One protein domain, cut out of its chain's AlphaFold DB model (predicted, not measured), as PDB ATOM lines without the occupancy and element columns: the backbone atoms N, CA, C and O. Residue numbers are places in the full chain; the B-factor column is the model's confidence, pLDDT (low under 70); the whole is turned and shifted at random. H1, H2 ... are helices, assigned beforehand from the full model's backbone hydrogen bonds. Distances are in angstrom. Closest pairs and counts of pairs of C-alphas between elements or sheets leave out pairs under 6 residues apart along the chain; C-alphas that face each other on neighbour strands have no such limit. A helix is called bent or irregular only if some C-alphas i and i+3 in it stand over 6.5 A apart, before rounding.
ATOM      1  N   LEU A  15     367.926 307.868 283.127       87.00
ATOM      2  CA  LEU A  15     368.360 309.270 283.148       87.00
ATOM      3  C   LEU A  15     368.115 309.926 284.517       87.00
ATOM      4  O   LEU A  15     368.980 310.643 285.008       87.00
ATOM      5  N   VAL A  16     366.944 309.696 285.121       90.44
ATOM      6  CA  VAL A  16     366.612 310.259 286.441       90.44
ATOM      7  C   VAL A  16     367.529 309.679 287.518       90.44
ATOM      8  O   VAL A  16     367.989 310.423 288.380       90.44
ATOM      9  N   HIS A  17     367.839 308.385 287.424       93.50
ATOM     10  CA  HIS A  17     368.784 307.702 288.305       93.50
ATOM     11  C   HIS A  17     370.185 308.341 288.250       93.50
ATOM     12  O   HIS A  17     370.707 308.803 289.260       93.50
ATOM     13  N   GLU A  18     370.762 308.463 287.053       92.88
ATOM     14  CA  GLU A  18     372.108 309.030 286.870       92.88
ATOM     15  C   GLU A  18     372.167 310.525 287.221       92.88
ATOM     16  O   GLU A  18     373.149 311.015 287.784       92.88
ATOM     17  N   PHE A  19     371.091 311.269 286.946       90.88
ATOM     18  CA  PHE A  19     370.981 312.661 287.373       90.88
ATOM     19  C   PHE A  19     370.966 312.786 288.903       90.88
ATOM     20  O   PHE A  19     371.588 313.700 289.450       90.88
ATOM     21  N   ALA A  20     370.302 311.862 289.606       94.50
ATOM     22  CA  ALA A  20     370.297 311.836 291.063       94.50
ATOM     23  C   ALA A  20     371.712 311.635 291.627       94.50
ATOM     24  O   ALA A  20     372.080 312.341 292.567       94.50
ATOM     25  N   HIS A  21     372.533 310.779 291.008       94.12
ATOM     26  CA  HIS A  21     373.952 310.627 291.361       94.12
ATOM     27  C   HIS A  21     374.740 311.920 291.149       94.12
ATOM     28  O   HIS A  21     375.459 312.363 292.045       94.12
ATOM     29  N   MET A  22     374.570 312.590 290.003       89.62
ATOM     30  CA  MET A  22     375.227 313.884 289.761       89.62
ATOM     31  C   MET A  22     374.851 314.921 290.825       89.62
ATOM     32  O   MET A  22     375.717 315.644 291.331       89.62
ATOM     33  N   TYR A  23     373.568 314.981 291.185       87.81
ATOM     34  CA  TYR A  23     373.062 315.902 292.193       87.81
ATOM     35  C   TYR A  23     373.603 315.572 293.590       87.81
ATOM     36  O   TYR A  23     374.118 316.465 294.264       87.81
ATOM     37  N   GLN A  24     373.555 314.308 294.013       90.12
ATOM     38  CA  GLN A  24     373.951 313.888 295.359       90.12
ATOM     39  C   GLN A  24     375.467 313.856 295.572       90.12
ATOM     40  O   GLN A  24     375.921 314.239 296.648       90.12
ATOM     41  N   ILE A  25     376.258 313.451 294.577       87.56
ATOM     42  CA  ILE A  25     377.720 313.358 294.704       87.56
ATOM     43  C   ILE A  25     378.372 314.719 294.431       87.56
ATOM     44  O   ILE A  25     379.267 315.142 295.164       87.56
ATOM     45  N   GLY A  26     377.931 315.412 293.376       80.00
ATOM     46  CA  GLY A  26     378.567 316.643 292.896       80.00
ATOM     47  C   GLY A  26     377.921 317.936 293.393       80.00
ATOM     48  O   GLY A  26     378.620 318.921 293.624       80.00
ATOM     49  N   GLY A  27     376.597 317.965 293.553       85.25
ATOM     50  CA  GLY A  27     375.852 319.184 293.884       85.25
ATOM     51  C   GLY A  27     375.691 319.406 295.387       85.25
ATOM     52  O   GLY A  27     376.213 320.372 295.949       85.25
ATOM     53  N   MET A  28     374.966 318.504 296.048       88.12
ATOM     54  CA  MET A  28     374.531 318.663 297.439       88.12
ATOM     55  C   MET A  28     375.682 318.884 298.434       88.12
ATOM     56  O   MET A  28     375.551 319.786 299.261       88.12
ATOM     57  N   PRO A  29     376.815 318.149 298.390       87.88
ATOM     58  CA  PRO A  29     377.866 318.287 299.399       87.88
ATOM     59  C   PRO A  29     378.570 319.646 299.345       87.88
ATOM     60  O   PRO A  29     379.035 320.134 300.373       87.88
ATOM     61  N   ASN A  30     378.603 320.274 298.165       82.88
ATOM     62  CA  ASN A  30     379.166 321.609 297.976       82.88
ATOM     63  C   ASN A  30     378.249 322.710 298.527       82.88
ATOM     64  O   ASN A  30     378.733 323.748 298.971       82.88
ATOM     65  N   ALA A  31     376.933 322.490 298.508       83.31
ATOM     66  CA  ALA A  31     375.944 323.468 298.952       83.31
ATOM     67  C   ALA A  31     375.516 323.284 300.420       83.31
ATOM     68  O   ALA A  31     375.137 324.252 301.077       83.31
ATOM     69  N   ILE A  32     375.547 322.051 300.941       89.19
ATOM     70  CA  ILE A  32     374.936 321.686 302.224       89.19
ATOM     71  C   ILE A  32     375.933 320.882 303.073       89.19
ATOM     72  O   ILE A  32     376.034 319.658 302.937       89.19
ATOM     73  N   PRO A  33     376.648 321.538 304.004       90.75
ATOM     74  CA  PRO A  33     377.564 320.857 304.912       90.75
ATOM     75  C   PRO A  33     376.882 319.732 305.710       90.75
ATOM     76  O   PRO A  33     375.795 319.909 306.267       90.75
ATOM     77  N   GLY A  34     377.530 318.565 305.777       91.81
ATOM     78  CA  GLY A  34     377.052 317.395 306.532       91.81
ATOM     79  C   GLY A  34     375.890 316.627 305.887       91.81
ATOM     80  O   GLY A  34     375.314 315.744 306.522       91.81
ATOM     81  N   ILE A  35     375.514 316.936 304.641       92.62
ATOM     82  CA  ILE A  35     374.396 316.259 303.967       92.62
ATOM     83  C   ILE A  35     374.649 314.764 303.732       92.62
ATOM     84  O   ILE A  35     373.740 313.957 303.910       92.62
ATOM     85  N   ASN A  36     375.893 314.385 303.427       93.38
ATOM     86  CA  ASN A  36     376.268 312.985 303.230       93.38
ATOM     87  C   ASN A  36     376.168 312.172 304.525       93.38
ATOM     88  O   ASN A  36     375.733 311.026 304.476       93.38
ATOM     89  N   ASP A  37     376.488 312.766 305.677       95.25
ATOM     90  CA  ASP A  37     376.339 312.099 306.975       95.25
ATOM     91  C   ASP A  37     374.860 311.895 307.325       95.25
ATOM     92  O   ASP A  37     374.475 310.855 307.859       95.25
ATOM     93  N   LYS A  38     374.005 312.867 306.977       94.94
ATOM     94  CA  LYS A  38     372.548 312.741 307.134       94.94
ATOM     95  C   LYS A  38     371.979 311.640 306.243       94.94
ATOM     96  O   LYS A  38     371.171 310.846 306.724       94.94
ATOM     97  N   LEU A  39     372.398 311.584 304.978       97.00
ATOM     98  CA  LEU A  39     371.970 310.543 304.044       97.00
ATOM     99  C   LEU A  39     372.468 309.161 304.487       97.00
ATOM    100  O   LEU A  39     371.695 308.208 304.470       97.00
ATOM    101  N   GLU A  40     373.709 309.059 304.966       97.12
ATOM    102  CA  GLU A  40     374.261 307.820 305.524       97.12
ATOM    103  C   GLU A  40     373.469 307.355 306.754       97.12
ATOM    104  O   GLU A  40     373.037 306.207 306.824       97.12
ATOM    105  N   ALA A  41     373.199 308.249 307.709       97.19
ATOM    106  CA  ALA A  41     372.401 307.917 308.888       97.19
ATOM    107  C   ALA A  41     370.983 307.460 308.512       97.19
ATOM    108  O   ALA A  41     370.445 306.524 309.112       97.19
ATOM    109  N   LEU A  42     370.382 308.098 307.503       97.50
ATOM    110  CA  LEU A  42     369.081 307.724 306.968       97.50
ATOM    111  C   LEU A  42     369.126 306.338 306.310       97.50
ATOM    112  O   LEU A  42     368.296 305.495 306.642       97.50
ATOM    113  N   TYR A  43     370.125 306.073 305.465       98.12
ATOM    114  CA  TYR A  43     370.355 304.773 304.832       98.12
ATOM    115  C   TYR A  43     370.485 303.653 305.874       98.12
ATOM    116  O   TYR A  43     369.754 302.664 305.813       98.12
ATOM    117  N   GLN A  44     371.326 303.830 306.899       97.56
ATOM    118  CA  GLN A  44     371.511 302.829 307.957       97.56
ATOM    119  C   GLN A  44     370.230 302.599 308.772       97.56
ATOM    120  O   GLN A  44     369.864 301.456 309.070       97.56
ATOM    121  N   LYS A  45     369.499 303.674 309.100       97.06
ATOM    122  CA  LYS A  45     368.203 303.588 309.789       97.06
ATOM    123  C   LYS A  45     367.204 302.776 308.964       97.06
ATOM    124  O   LYS A  45     366.553 301.885 309.509       97.06
ATOM    125  N   THR A  46     367.098 303.056 307.668       96.56
ATOM    126  CA  THR A  46     366.196 302.373 306.730       96.56
ATOM    127  C   THR A  46     366.570 300.899 306.571       96.56
ATOM    128  O   THR A  46     365.709 300.028 306.722       96.56
ATOM    129  N   LYS A  47     367.865 300.602 306.406       95.25
ATOM    130  CA  LYS A  47     368.409 299.239 306.328       95.25
ATOM    131  C   LYS A  47     368.095 298.416 307.579       95.25
ATOM    132  O   LYS A  47     367.663 297.272 307.464       95.25
ATOM    133  N   SER A  48     368.214 299.000 308.776       96.19
ATOM    134  CA  SER A  48     367.882 298.310 310.036       96.19
ATOM    135  C   SER A  48     366.393 297.962 310.189       96.19
ATOM    136  O   SER A  48     366.054 297.008 310.886       96.19
ATOM    137  N   LYS A  49     365.500 298.695 309.508       96.12
ATOM    138  CA  LYS A  49     364.057 298.401 309.455       96.12
ATOM    139  C   LYS A  49     363.709 297.313 308.429       96.12
ATOM    140  O   LYS A  49     362.545 296.934 308.333       96.12
ATOM    141  N   GLY A  50     364.683 296.835 307.648       95.38
ATOM    142  CA  GLY A  50     364.474 295.866 306.570       95.38
ATOM    143  C   GLY A  50     363.745 296.436 305.348       95.38
ATOM    144  O   GLY A  50     363.279 295.669 304.506       95.38
ATOM    145  N   LEU A  51     363.627 297.763 305.247       95.75
ATOM    146  CA  LEU A  51     363.065 298.415 304.065       95.75
ATOM    147  C   LEU A  51     364.041 298.278 302.894       95.75
ATOM    148  O   LEU A  51     365.252 298.225 303.104       95.75
ATOM    149  N   TRP A  52     363.504 298.199 301.673       96.31
ATOM    150  CA  TRP A  52     364.277 298.015 300.436       96.31
ATOM    151  C   TRP A  52     365.125 296.731 300.393       96.31
ATOM    152  O   TRP A  52     365.983 296.574 299.523       96.31
ATOM    153  N   ALA A  53     364.903 295.781 301.309       94.75
ATOM    154  CA  ALA A  53     365.644 294.527 301.337       94.75
ATOM    155  C   ALA A  53     365.540 293.777 299.995       94.75
ATOM    156  O   ALA A  53     364.454 293.652 299.427       94.75
ATOM    157  N   ASN A  54     366.673 293.244 299.525       95.19
ATOM    158  CA  ASN A  54     366.792 292.547 298.239       95.19
ATOM    159  C   ASN A  54     366.403 293.418 297.019       95.19
ATOM    160  O   ASN A  54     365.763 292.931 296.085       95.19
ATOM    161  N   THR A  55     366.778 294.701 297.038       96.62
ATOM    162  CA  THR A  55     366.682 295.643 295.905       96.62
ATOM    163  C   THR A  55     368.023 296.351 295.692       96.62
ATOM    164  O   THR A  55     368.855 296.367 296.606       96.62
ATOM    165  N   TYR A  56     368.207 296.965 294.519       95.25
ATOM    166  CA  TYR A  56     369.418 297.704 294.145       95.25
ATOM    167  C   TYR A  56     369.671 298.900 295.073       95.25
ATOM    168  O   TYR A  56     370.803 299.172 295.462       95.25
ATOM    169  N   ALA A  57     368.594 299.515 295.570       96.25
ATOM    170  CA  ALA A  57     368.648 300.610 296.533       96.25
ATOM    171  C   ALA A  57     369.475 300.281 297.790       96.25
ATOM    172  O   ALA A  57     369.936 301.186 298.472       96.25
ATOM    173  N   MET A  58     369.658 299.005 298.149       96.56
ATOM    174  CA  MET A  58     370.415 298.617 299.345       96.56
ATOM    175  C   MET A  58     371.889 298.293 299.101       96.56
ATOM    176  O   MET A  58     372.566 297.910 300.060       96.56
ATOM    177  N   GLU A  59     372.412 298.484 297.889       95.06
ATOM    178  CA  GLU A  59     373.840 298.298 297.615       95.06
ATOM    179  C   GLU A  59     374.711 299.306 298.377       95.06
ATOM    180  O   GLU A  59     375.659 298.913 299.061       95.06
ATOM    181  N   ASN A  60     374.355 300.591 298.330       96.06
ATOM    182  CA  ASN A  60     375.015 301.674 299.062       96.06
ATOM    183  C   ASN A  60     374.051 302.872 299.243       96.06
ATOM    184  O   ASN A  60     372.886 302.804 298.848       96.06
ATOM    185  N   LYS A  61     374.507 303.954 299.893       96.06
ATOM    186  CA  LYS A  61     373.650 305.123 300.165       96.06
ATOM    187  C   LYS A  61     373.357 305.958 298.912       96.06
ATOM    188  O   LYS A  61     372.335 306.642 298.885       96.06
ATOM    189  N   GLU A  62     374.238 305.925 297.917       96.31
ATOM    190  CA  GLU A  62     374.077 306.620 296.643       96.31
ATOM    191  C   GLU A  62     372.934 305.975 295.843       96.31
ATOM    192  O   GLU A  62     371.995 306.665 295.447       96.31
ATOM    193  N   GLU A  63     372.929 304.643 295.717       97.19
ATOM    194  CA  GLU A  63     371.858 303.900 295.036       97.19
ATOM    195  C   GLU A  63     370.526 304.009 295.768       97.19
ATOM    196  O   GLU A  63     369.475 304.190 295.155       97.19
ATOM    197  N   TYR A  64     370.559 303.993 297.100       98.12
ATOM    198  CA  TYR A  64     369.381 304.267 297.915       98.12
ATOM    199  C   TYR A  64     368.746 305.622 297.585       98.12
ATOM    200  O   TYR A  64     367.522 305.728 297.481       98.12
ATOM    201  N   PHE A  65     369.568 306.661 297.421       97.94
ATOM    202  CA  PHE A  65     369.089 307.985 297.046       97.94
ATOM    203  C   PHE A  65     368.546 307.998 295.614       97.94
ATOM    204  O   PHE A  65     367.436 308.487 295.399       97.94
ATOM    205  N   ALA A  66     369.276 307.435 294.652       97.25
ATOM    206  CA  ALA A  66     368.884 307.436 293.244       97.25
ATOM    207  C   ALA A  66     367.568 306.676 292.989       97.25
ATOM    208  O   ALA A  66     366.650 307.214 292.363       97.25
ATOM    209  N   GLU A  67     367.411 305.485 293.567       97.31
ATOM    210  CA  GLU A  67     366.187 304.673 293.481       97.31
ATOM    211  C   GLU A  67     364.983 305.357 294.152       97.31
ATOM    212  O   GLU A  67     363.846 305.324 293.654       97.31
ATOM    213  N   ALA A  68     365.220 306.033 295.282       97.31
ATOM    214  CA  ALA A  68     364.190 306.813 295.952       97.31
ATOM    215  C   ALA A  68     363.769 308.033 295.120       97.31
ATOM    216  O   ALA A  68     362.575 308.322 295.047       97.31
ATOM    217  N   VAL A  69     364.706 308.711 294.447       96.38
ATOM    218  CA  VAL A  69     364.413 309.823 293.529       96.38
ATOM    219  C   VAL A  69     363.610 309.343 292.321       96.38
ATOM    220  O   VAL A  69     362.597 309.960 291.988       96.38
ATOM    221  N   GLN A  70     363.976 308.215 291.706       93.69
ATOM    222  CA  GLN A  70     363.173 307.639 290.625       93.69
ATOM    223  C   GLN A  70     361.737 307.371 291.087       93.69
ATOM    224  O   GLN A  70     360.789 307.737 290.391       93.69
ATOM    225  N   SER A  71     361.567 306.805 292.284       94.69
ATOM    226  CA  SER A  71     360.249 306.531 292.868       94.69
ATOM    227  C   SER A  71     359.487 307.820 293.179       94.69
ATOM    228  O   SER A  71     358.299 307.919 292.884       94.69
ATOM    229  N   PHE A  72     360.166 308.842 293.711       94.62
ATOM    230  CA  PHE A  72     359.599 310.167 293.972       94.62
ATOM    231  C   PHE A  72     359.066 310.830 292.701       94.62
ATOM    232  O   PHE A  72     358.101 311.581 292.768       94.62
ATOM    233  N   PHE A  73     359.654 310.537 291.545       91.50
ATOM    234  CA  PHE A  73     359.191 311.030 290.252       91.50
ATOM    235  C   PHE A  73     358.355 310.026 289.467       91.50
ATOM    236  O   PHE A  73     358.148 310.231 288.282       91.50
ATOM    237  N   ASN A  74     357.865 308.949 290.088       90.31
ATOM    238  CA  ASN A  74     357.055 307.934 289.407       90.31
ATOM    239  C   ASN A  74     357.764 307.330 288.176       90.31
ATOM    240  O   ASN A  74     357.117 306.981 287.189       90.31
ATOM    241  N   THR A  75     359.098 307.250 288.224       90.00
ATOM    242  CA  THR A  75     359.971 306.779 287.137       90.00
ATOM    243  C   THR A  75     360.784 305.530 287.473       90.00
ATOM    244  O   THR A  75     361.679 305.166 286.708       90.00
ATOM    245  N   ASN A  76     360.476 304.864 288.586       90.44
ATOM    246  CA  ASN A  76     361.078 303.580 288.932       90.44
ATOM    247  C   ASN A  76     360.205 302.420 288.421       90.44
ATOM    248  O   ASN A  76     359.008 302.581 288.177       90.44
ATOM    249  N   ARG A  77     360.799 301.239 288.260       88.62
ATOM    250  CA  ARG A  77     360.108 300.038 287.805       88.62
ATOM    251  C   ARG A  77     359.508 299.272 288.976       88.62
ATOM    252  O   ARG A  77     360.168 298.964 289.960       88.62
ATOM    253  N   TYR A  78     358.248 298.878 288.825       90.19
ATOM    254  CA  TYR A  78     357.567 298.040 289.806       90.19
ATOM    255  C   TYR A  78     357.999 296.571 289.734       90.19
ATOM    256  O   TYR A  78     357.982 295.955 288.664       90.19
ATOM    257  N   ALA A  79     358.241 295.969 290.899       87.44
ATOM    258  CA  ALA A  79     358.238 294.523 291.085       87.44
ATOM    259  C   ALA A  79     357.409 294.144 292.322       87.44
ATOM    260  O   ALA A  79     357.640 294.646 293.421       87.44
ATOM    261  N   ALA A  80     356.454 293.219 292.169       85.62
ATOM    262  CA  ALA A  80     355.588 292.789 293.274       85.62
ATOM    263  C   ALA A  80     356.368 292.157 294.440       85.62
ATOM    264  O   ALA A  80     355.983 292.298 295.600       85.62
ATOM    265  N   THR A  81     357.482 291.492 294.131       91.19
ATOM    266  CA  THR A  81     358.436 290.940 295.095       91.19
ATOM    267  C   THR A  81     359.838 291.457 294.775       91.19
ATOM    268  O   THR A  81     360.212 291.397 293.599       91.19
ATOM    269  N   PRO A  82     360.625 291.906 295.774       93.50
ATOM    270  CA  PRO A  82     362.006 292.334 295.567       93.50
ATOM    271  C   PRO A  82     362.837 291.286 294.818       93.50
ATOM    272  O   PRO A  82     362.928 290.140 295.266       93.50
ATOM    273  N   ASN A  83     363.414 291.661 293.674       92.56
ATOM    274  CA  ASN A  83     364.059 290.727 292.739       92.56
ATOM    275  C   ASN A  83     365.587 290.897 292.636       92.56
ATOM    276  O   ASN A  83     366.193 290.412 291.683       92.56
ATOM    277  N   GLY A  84     366.200 291.585 293.599       92.50
ATOM    278  CA  GLY A  84     367.611 291.968 293.579       92.50
ATOM    279  C   GLY A  84     367.866 293.316 292.904       92.50
ATOM    280  O   GLY A  84     368.901 293.913 293.161       92.50
ATOM    281  N   VAL A  85     366.915 293.824 292.110       89.44
ATOM    282  CA  VAL A  85     367.015 295.128 291.438       89.44
ATOM    283  C   VAL A  85     365.879 296.046 291.889       89.44
ATOM    284  O   VAL A  85     366.111 297.015 292.599       89.44
ATOM    285  N   HIS A  86     364.632 295.680 291.600       93.12
ATOM    286  CA  HIS A  86     363.446 296.482 291.902       93.12
ATOM    287  C   HIS A  86     362.620 295.891 293.044       93.12
ATOM    288  O   HIS A  86     362.725 294.703 293.366       93.12
ATOM    289  N   GLY A  87     361.740 296.715 293.614       91.50
ATOM    290  CA  GLY A  87     360.797 296.338 294.665       91.50
ATOM    291  C   GLY A  87     359.395 296.922 294.450       91.50
ATOM    292  O   GLY A  87     359.087 297.444 293.376       91.50
ATOM    293  N   PRO A  88     358.515 296.852 295.466       91.25
ATOM    294  CA  PRO A  88     357.121 297.275 295.332       91.25
ATOM    295  C   PRO A  88     356.915 298.800 295.405       91.25
ATOM    296  O   PRO A  88     355.768 299.241 295.462       91.25
ATOM    297  N   VAL A  89     357.992 299.591 295.450       94.25
ATOM    298  CA  VAL A  89     357.982 301.044 295.674       94.25
ATOM    299  C   VAL A  89     358.472 301.746 294.414       94.25
ATOM    300  O   VAL A  89     359.657 301.983 294.253       94.25
ATOM    301  N   ASP A  90     357.545 302.047 293.516       91.81
ATOM    302  CA  ASP A  90     357.815 302.629 292.197       91.81
ATOM    303  C   ASP A  90     357.239 304.043 292.013       91.81
ATOM    304  O   ASP A  90     357.577 304.739 291.057       91.81
ATOM    305  N   THR A  91     356.377 304.482 292.936       92.25
ATOM    306  CA  THR A  91     355.678 305.774 292.864       92.25
ATOM    307  C   THR A  91     355.871 306.615 294.119       92.25
ATOM    308  O   THR A  91     356.116 306.084 295.209       92.25
ATOM    309  N   ARG A  92     355.670 307.932 293.995       94.19
ATOM    310  CA  ARG A  92     355.782 308.907 295.088       94.19
ATOM    311  C   ARG A  92     354.840 308.564 296.229       94.19
ATOM    312  O   ARG A  92     355.232 308.577 297.393       94.19
ATOM    313  N   GLU A  93     353.601 308.205 295.902       92.44
ATOM    314  CA  GLU A  93     352.605 307.813 296.901       92.44
ATOM    315  C   GLU A  93     353.012 306.555 297.673       92.44
ATOM    316  O   GLU A  93     352.781 306.466 298.883       92.44
ATOM    317  N   LYS A  94     353.610 305.574 296.985       95.31
ATOM    318  CA  LYS A  94     354.114 304.357 297.625       95.31
ATOM    319  C   LYS A  94     355.340 304.674 298.472       95.31
ATOM    320  O   LYS A  94     355.387 304.222 299.611       95.31
ATOM    321  N   LEU A  95     356.258 305.511 297.985       97.38
ATOM    322  CA  LEU A  95     357.428 305.969 298.734       97.38
ATOM    323  C   LEU A  95     357.018 306.684 300.026       97.38
ATOM    324  O   LEU A  95     357.492 306.326 301.099       97.38
ATOM    325  N   LYS A  96     356.055 307.610 299.954       97.00
ATOM    326  CA  LYS A  96     355.508 308.344 301.108       97.00
ATOM    327  C   LYS A  96     354.983 307.424 302.211       97.00
ATOM    328  O   LYS A  96     355.082 307.759 303.389       97.00
ATOM    329  N   LYS A  97     354.408 306.275 301.841       96.44
ATOM    330  CA  LYS A  97     353.862 305.281 302.782       96.44
ATOM    331  C   LYS A  97     354.918 304.281 303.258       96.44
ATOM    332  O   LYS A  97     354.897 303.897 304.423       96.44
ATOM    333  N   TYR A  98     355.802 303.848 302.363       96.75
ATOM    334  CA  TYR A  98     356.774 302.786 302.608       96.75
ATOM    335  C   TYR A  98     358.027 303.290 303.333       96.75
ATOM    336  O   TYR A  98     358.455 302.685 304.313       96.75
ATOM    337  N   ASP A  99     358.572 304.423 302.891       97.69
ATOM    338  CA  ASP A  99     359.757 305.070 303.456       97.69
ATOM    339  C   ASP A  99     359.505 306.576 303.675       97.69
ATOM    340  O   ASP A  99     359.996 307.438 302.934       97.69
ATOM    341  N   PRO A 100     358.701 306.931 304.696       97.56
ATOM    342  CA  PRO A 100     358.330 308.318 304.961       97.56
ATOM    343  C   PRO A 100     359.518 309.191 305.384       97.56
ATOM    344  O   PRO A 100     359.439 310.413 305.256       97.56
ATOM    345  N   ASP A 101     360.590 308.595 305.917       97.25
ATOM    346  CA  ASP A 101     361.790 309.331 306.317       97.25
ATOM    347  C   ASP A 101     362.569 309.778 305.064       97.25
ATOM    348  O   ASP A 101     362.940 310.949 304.975       97.25
ATOM    349  N   MET A 102     362.735 308.894 304.068       97.81
ATOM    350  CA  MET A 102     363.309 309.257 302.765       97.81
ATOM    351  C   MET A 102     362.434 310.226 301.987       97.81
ATOM    352  O   MET A 102     362.925 311.238 301.500       97.81
ATOM    353  N   TYR A 103     361.127 309.992 301.922       97.19
ATOM    354  CA  TYR A 103     360.222 310.923 301.252       97.19
ATOM    355  C   TYR A 103     360.344 312.356 301.811       97.19
ATOM    356  O   TYR A 103     360.529 313.302 301.052       97.19
ATOM    357  N   LYS A 104     360.347 312.520 303.143       96.25
ATOM    358  CA  LYS A 104     360.556 313.832 303.788       96.25
ATOM    359  C   LYS A 104     361.949 314.409 303.549       96.25
ATOM    360  O   LYS A 104     362.119 315.626 303.586       96.25
ATOM    361  N   PHE A 105     362.953 313.554 303.375       96.31
ATOM    362  CA  PHE A 105     364.285 313.990 302.978       96.31
ATOM    363  C   PHE A 105     364.255 314.579 301.564       96.31
ATOM    364  O   PHE A 105     364.742 315.686 301.370       96.31
ATOM    365  N   LEU A 106     363.597 313.912 300.613       96.44
ATOM    366  CA  LEU A 106     363.476 314.378 299.228       96.44
ATOM    367  C   LEU A 106     362.648 315.663 299.083       96.44
ATOM    368  O   LEU A 106     363.044 316.531 298.310       96.44
ATOM    369  N   CYS A 107     361.584 315.856 299.875       93.12
ATOM    370  CA  CYS A 107     360.793 317.100 299.869       93.12
ATOM    371  C   CYS A 107     361.593 318.357 300.282       93.12
ATOM    372  O   CYS A 107     361.100 319.470 300.139       93.12
ATOM    373  N   GLN A 108     362.813 318.215 300.816       90.12
ATOM    374  CA  GLN A 108     363.697 319.362 301.074       90.12
ATOM    375  C   GLN A 108     364.380 319.876 299.798       90.12
ATOM    376  O   GLN A 108     364.911 320.986 299.805       90.12
ATOM    377  N   PHE A 109     364.395 319.073 298.731       88.88
ATOM    378  CA  PHE A 109     365.134 319.341 297.492       88.88
ATOM    379  C   PHE A 109     364.236 319.377 296.259       88.88
ATOM    380  O   PHE A 109     364.558 320.058 295.288       88.88
ATOM    381  N   PHE A 110     363.123 318.648 296.296       89.31
ATOM    382  CA  PHE A 110     362.223 318.478 295.167       89.31
ATOM    383  C   PHE A 110     360.802 318.894 295.530       89.31
ATOM    384  O   PHE A 110     360.311 318.577 296.614       89.31
ATOM    385  N   ASP A 111     360.153 319.583 294.593       82.56
ATOM    386  CA  ASP A 111     358.750 319.970 294.703       82.56
ATOM    387  C   ASP A 111     357.841 318.754 294.462       82.56
ATOM    388  O   ASP A 111     358.061 317.967 293.535       82.56
ATOM    389  N   GLU A 112     356.818 318.597 295.299       79.19
ATOM    390  CA  GLU A 112     355.826 317.533 295.166       79.19
ATOM    391  C   GLU A 112     354.917 317.725 293.949       79.19
ATOM    392  O   GLU A 112     354.389 316.732 293.450       79.19
ATOM    393  N   ASP A 113     354.777 318.954 293.446       74.81
ATOM    394  CA  ASP A 113     353.975 319.262 292.256       74.81
ATOM    395  C   ASP A 113     354.731 318.976 290.943       74.81
ATOM    396  O   ASP A 113     354.162 319.038 289.849       74.81
ATOM    397  N   MET A 114     356.025 318.635 291.020       74.56
ATOM    398  CA  MET A 114     356.829 318.304 289.846       74.56
ATOM    399  C   MET A 114     356.558 316.867 289.374       74.56
ATOM    400  O   MET A 114     356.930 315.894 290.029       74.56
ATOM    401  N   GLU A 115     355.953 316.721 288.195       72.00
ATOM    402  CA  GLU A 115     355.658 315.423 287.574       72.00
ATOM    403  C   GLU A 115     356.632 315.095 286.432       72.00
ATOM    404  O   GLU A 115     356.775 315.847 285.465       72.00
ATOM    405  N   LEU A 116     357.252 313.916 286.505       71.56
ATOM    406  CA  LEU A 116     357.914 313.247 285.384       71.56
ATOM    407  C   LEU A 116     357.147 311.942 285.154       71.56
ATOM    408  O   LEU A 116     356.730 311.311 286.117       71.56
ATOM    409  N   SER A 117     356.910 311.517 283.913       57.34
ATOM    410  CA  SER A 117     356.246 310.224 283.685       57.34
ATOM    411  C   SER A 117     357.073 309.312 282.790       57.34
ATOM    412  O   SER A 117     357.682 309.764 281.817       57.34
ATOM    413  N   LEU A 118     357.053 308.012 283.119       57.94
ATOM    414  CA  LEU A 118     357.740 306.909 282.423       57.94
ATOM    415  C   LEU A 118     357.464 306.846 280.922       57.94
ATOM    416  O   LEU A 118     358.189 306.190 280.185       57.94
ATOM    417  N   ARG A 119     356.381 307.481 280.477       53.03
ATOM    418  CA  ARG A 119     355.950 307.555 279.084       53.03
ATOM    419  C   ARG A 119     355.205 308.855 278.858       53.03
ATOM    420  O   ARG A 119     354.076 308.832 278.364       53.03
ATOM    421  N   ASN A 120     355.794 309.988 279.236       43.56
ATOM    422  CA  ASN A 120     355.236 311.270 278.829       43.56
ATOM    423  C   ASN A 120     355.202 311.247 277.293       43.56
ATOM    424  O   ASN A 120     356.201 311.491 276.632       43.56
ATOM    425  N   LYS A 121     354.035 310.949 276.706       40.12
ATOM    426  CA  LYS A 121     353.735 311.250 275.298       40.12
ATOM    427  C   LYS A 121     353.920 312.751 275.031       40.12
ATOM    428  O   LYS A 121     354.148 313.153 273.903       40.12
ATOM    429  N   THR A 122     353.906 313.540 276.099       38.62
ATOM    430  CA  THR A 122     354.310 314.942 276.245       38.62
ATOM    431  C   THR A 122     355.826 315.201 276.199       38.62
ATOM    432  O   THR A 122     356.236 316.346 276.326       38.62
ATOM    433  N   LEU A 123     356.663 314.167 276.046       40.81
ATOM    434  CA  LEU A 123     358.095 314.257 275.717       40.81
ATOM    435  C   LEU A 123     358.394 313.781 274.283       40.81
ATOM    436  O   LEU A 123     359.557 313.676 273.899       40.81
ATOM    437  N   ALA A 124     357.375 313.654 273.419       36.09
ATOM    438  CA  ALA A 124     357.522 314.443 272.204       36.09
ATOM    439  C   ALA A 124     357.645 315.877 272.721       36.09
ATOM    440  O   ALA A 124     356.672 316.406 273.249       36.09
TER     441      ALA A 124
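This is residues 15 to 124 of the 569 residues of the protein "Beta-xylosidase" of Bacteroidetes bacterium ADurb.Bin416 (UniProt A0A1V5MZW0). A short helix, H3, sits in the middle, and the other four named helices pack on it: H1 and H2 are joined at a corner, while H4 and H5 form a small helical hairpin that packs on residues 68 to 72 of H3. Two looping links, residues 49 to 60 and 73 to 91, fill out the rest of this body, and a tail leads away from H5 to Ala 124. The printed part has 110 residues with five named helices, in the order H1, H2, H3, H4, H5, and no named strand; its class is all helix. It is compact, with a radius of gyration of the C-alphas of 13.4 A and spans of 39 by 32 by 21 A.

Start with H1, residues 15 to 31, which has a kink of 34 degrees near residue 23 and is irregular, but only just: C-alphas 25 and 28 are 6.8 A apart. It meets H2, residues 35 to 48, where the two only just touch, only at the corner by their tight link, with 3 pairs of C-alphas within 8 A; the closest are those of Pro 29 and Ile 35, 6.1 A apart. Next look at H3, residues 61 to 72, the hub. H1 touches it at a steep tilt of 59 degrees, opposite ways, and their closest C-alphas are those of His 17 and Ala 66, 4.9 A apart. Residues 39 to 43 of H2 touch residues 61 to 65 of H3, about perpendicular at 83 degrees; the closest C-alphas, of Tyr 43 and Lys 61, are 5.7 A apart. H4, residues 92 to 98, touches H3 where the closest C-alphas, of Phe 72 and Arg 92, are 4.2 A apart. H5, residues 100 to 106, touches H3 about perpendicular at 88 degrees; the closest C-alphas, of Ala 68 and Met 102, are 7.3 A apart. H4 and H5 form a hairpin at a steep tilt of 39 degrees. H1 is apart from H4 and H5. Every O i to N i+4 pair is within hydrogen-bond range in H2, H3, H4 and H5; in H1 10 of 13 are.

Find C-alpha 15 at (368.360, 309.270, 283.148); from there H1 runs 22.6 A to C-alpha 31. H2 measures 20.0 A and H3 16.2 A, from C-alpha 61 at (373.650, 305.123, 300.165). H5 ends at C-alpha 106, (363.476, 314.378, 299.228).

The C-alphas farthest apart, of Ser 48 and Ala 124, are 42.4 A apart. The printed part has no cut. The links from H2 to H3 and from H3 to H4 are long. Look for low confidence at residues 117 to 124, where pLDDT is under 70.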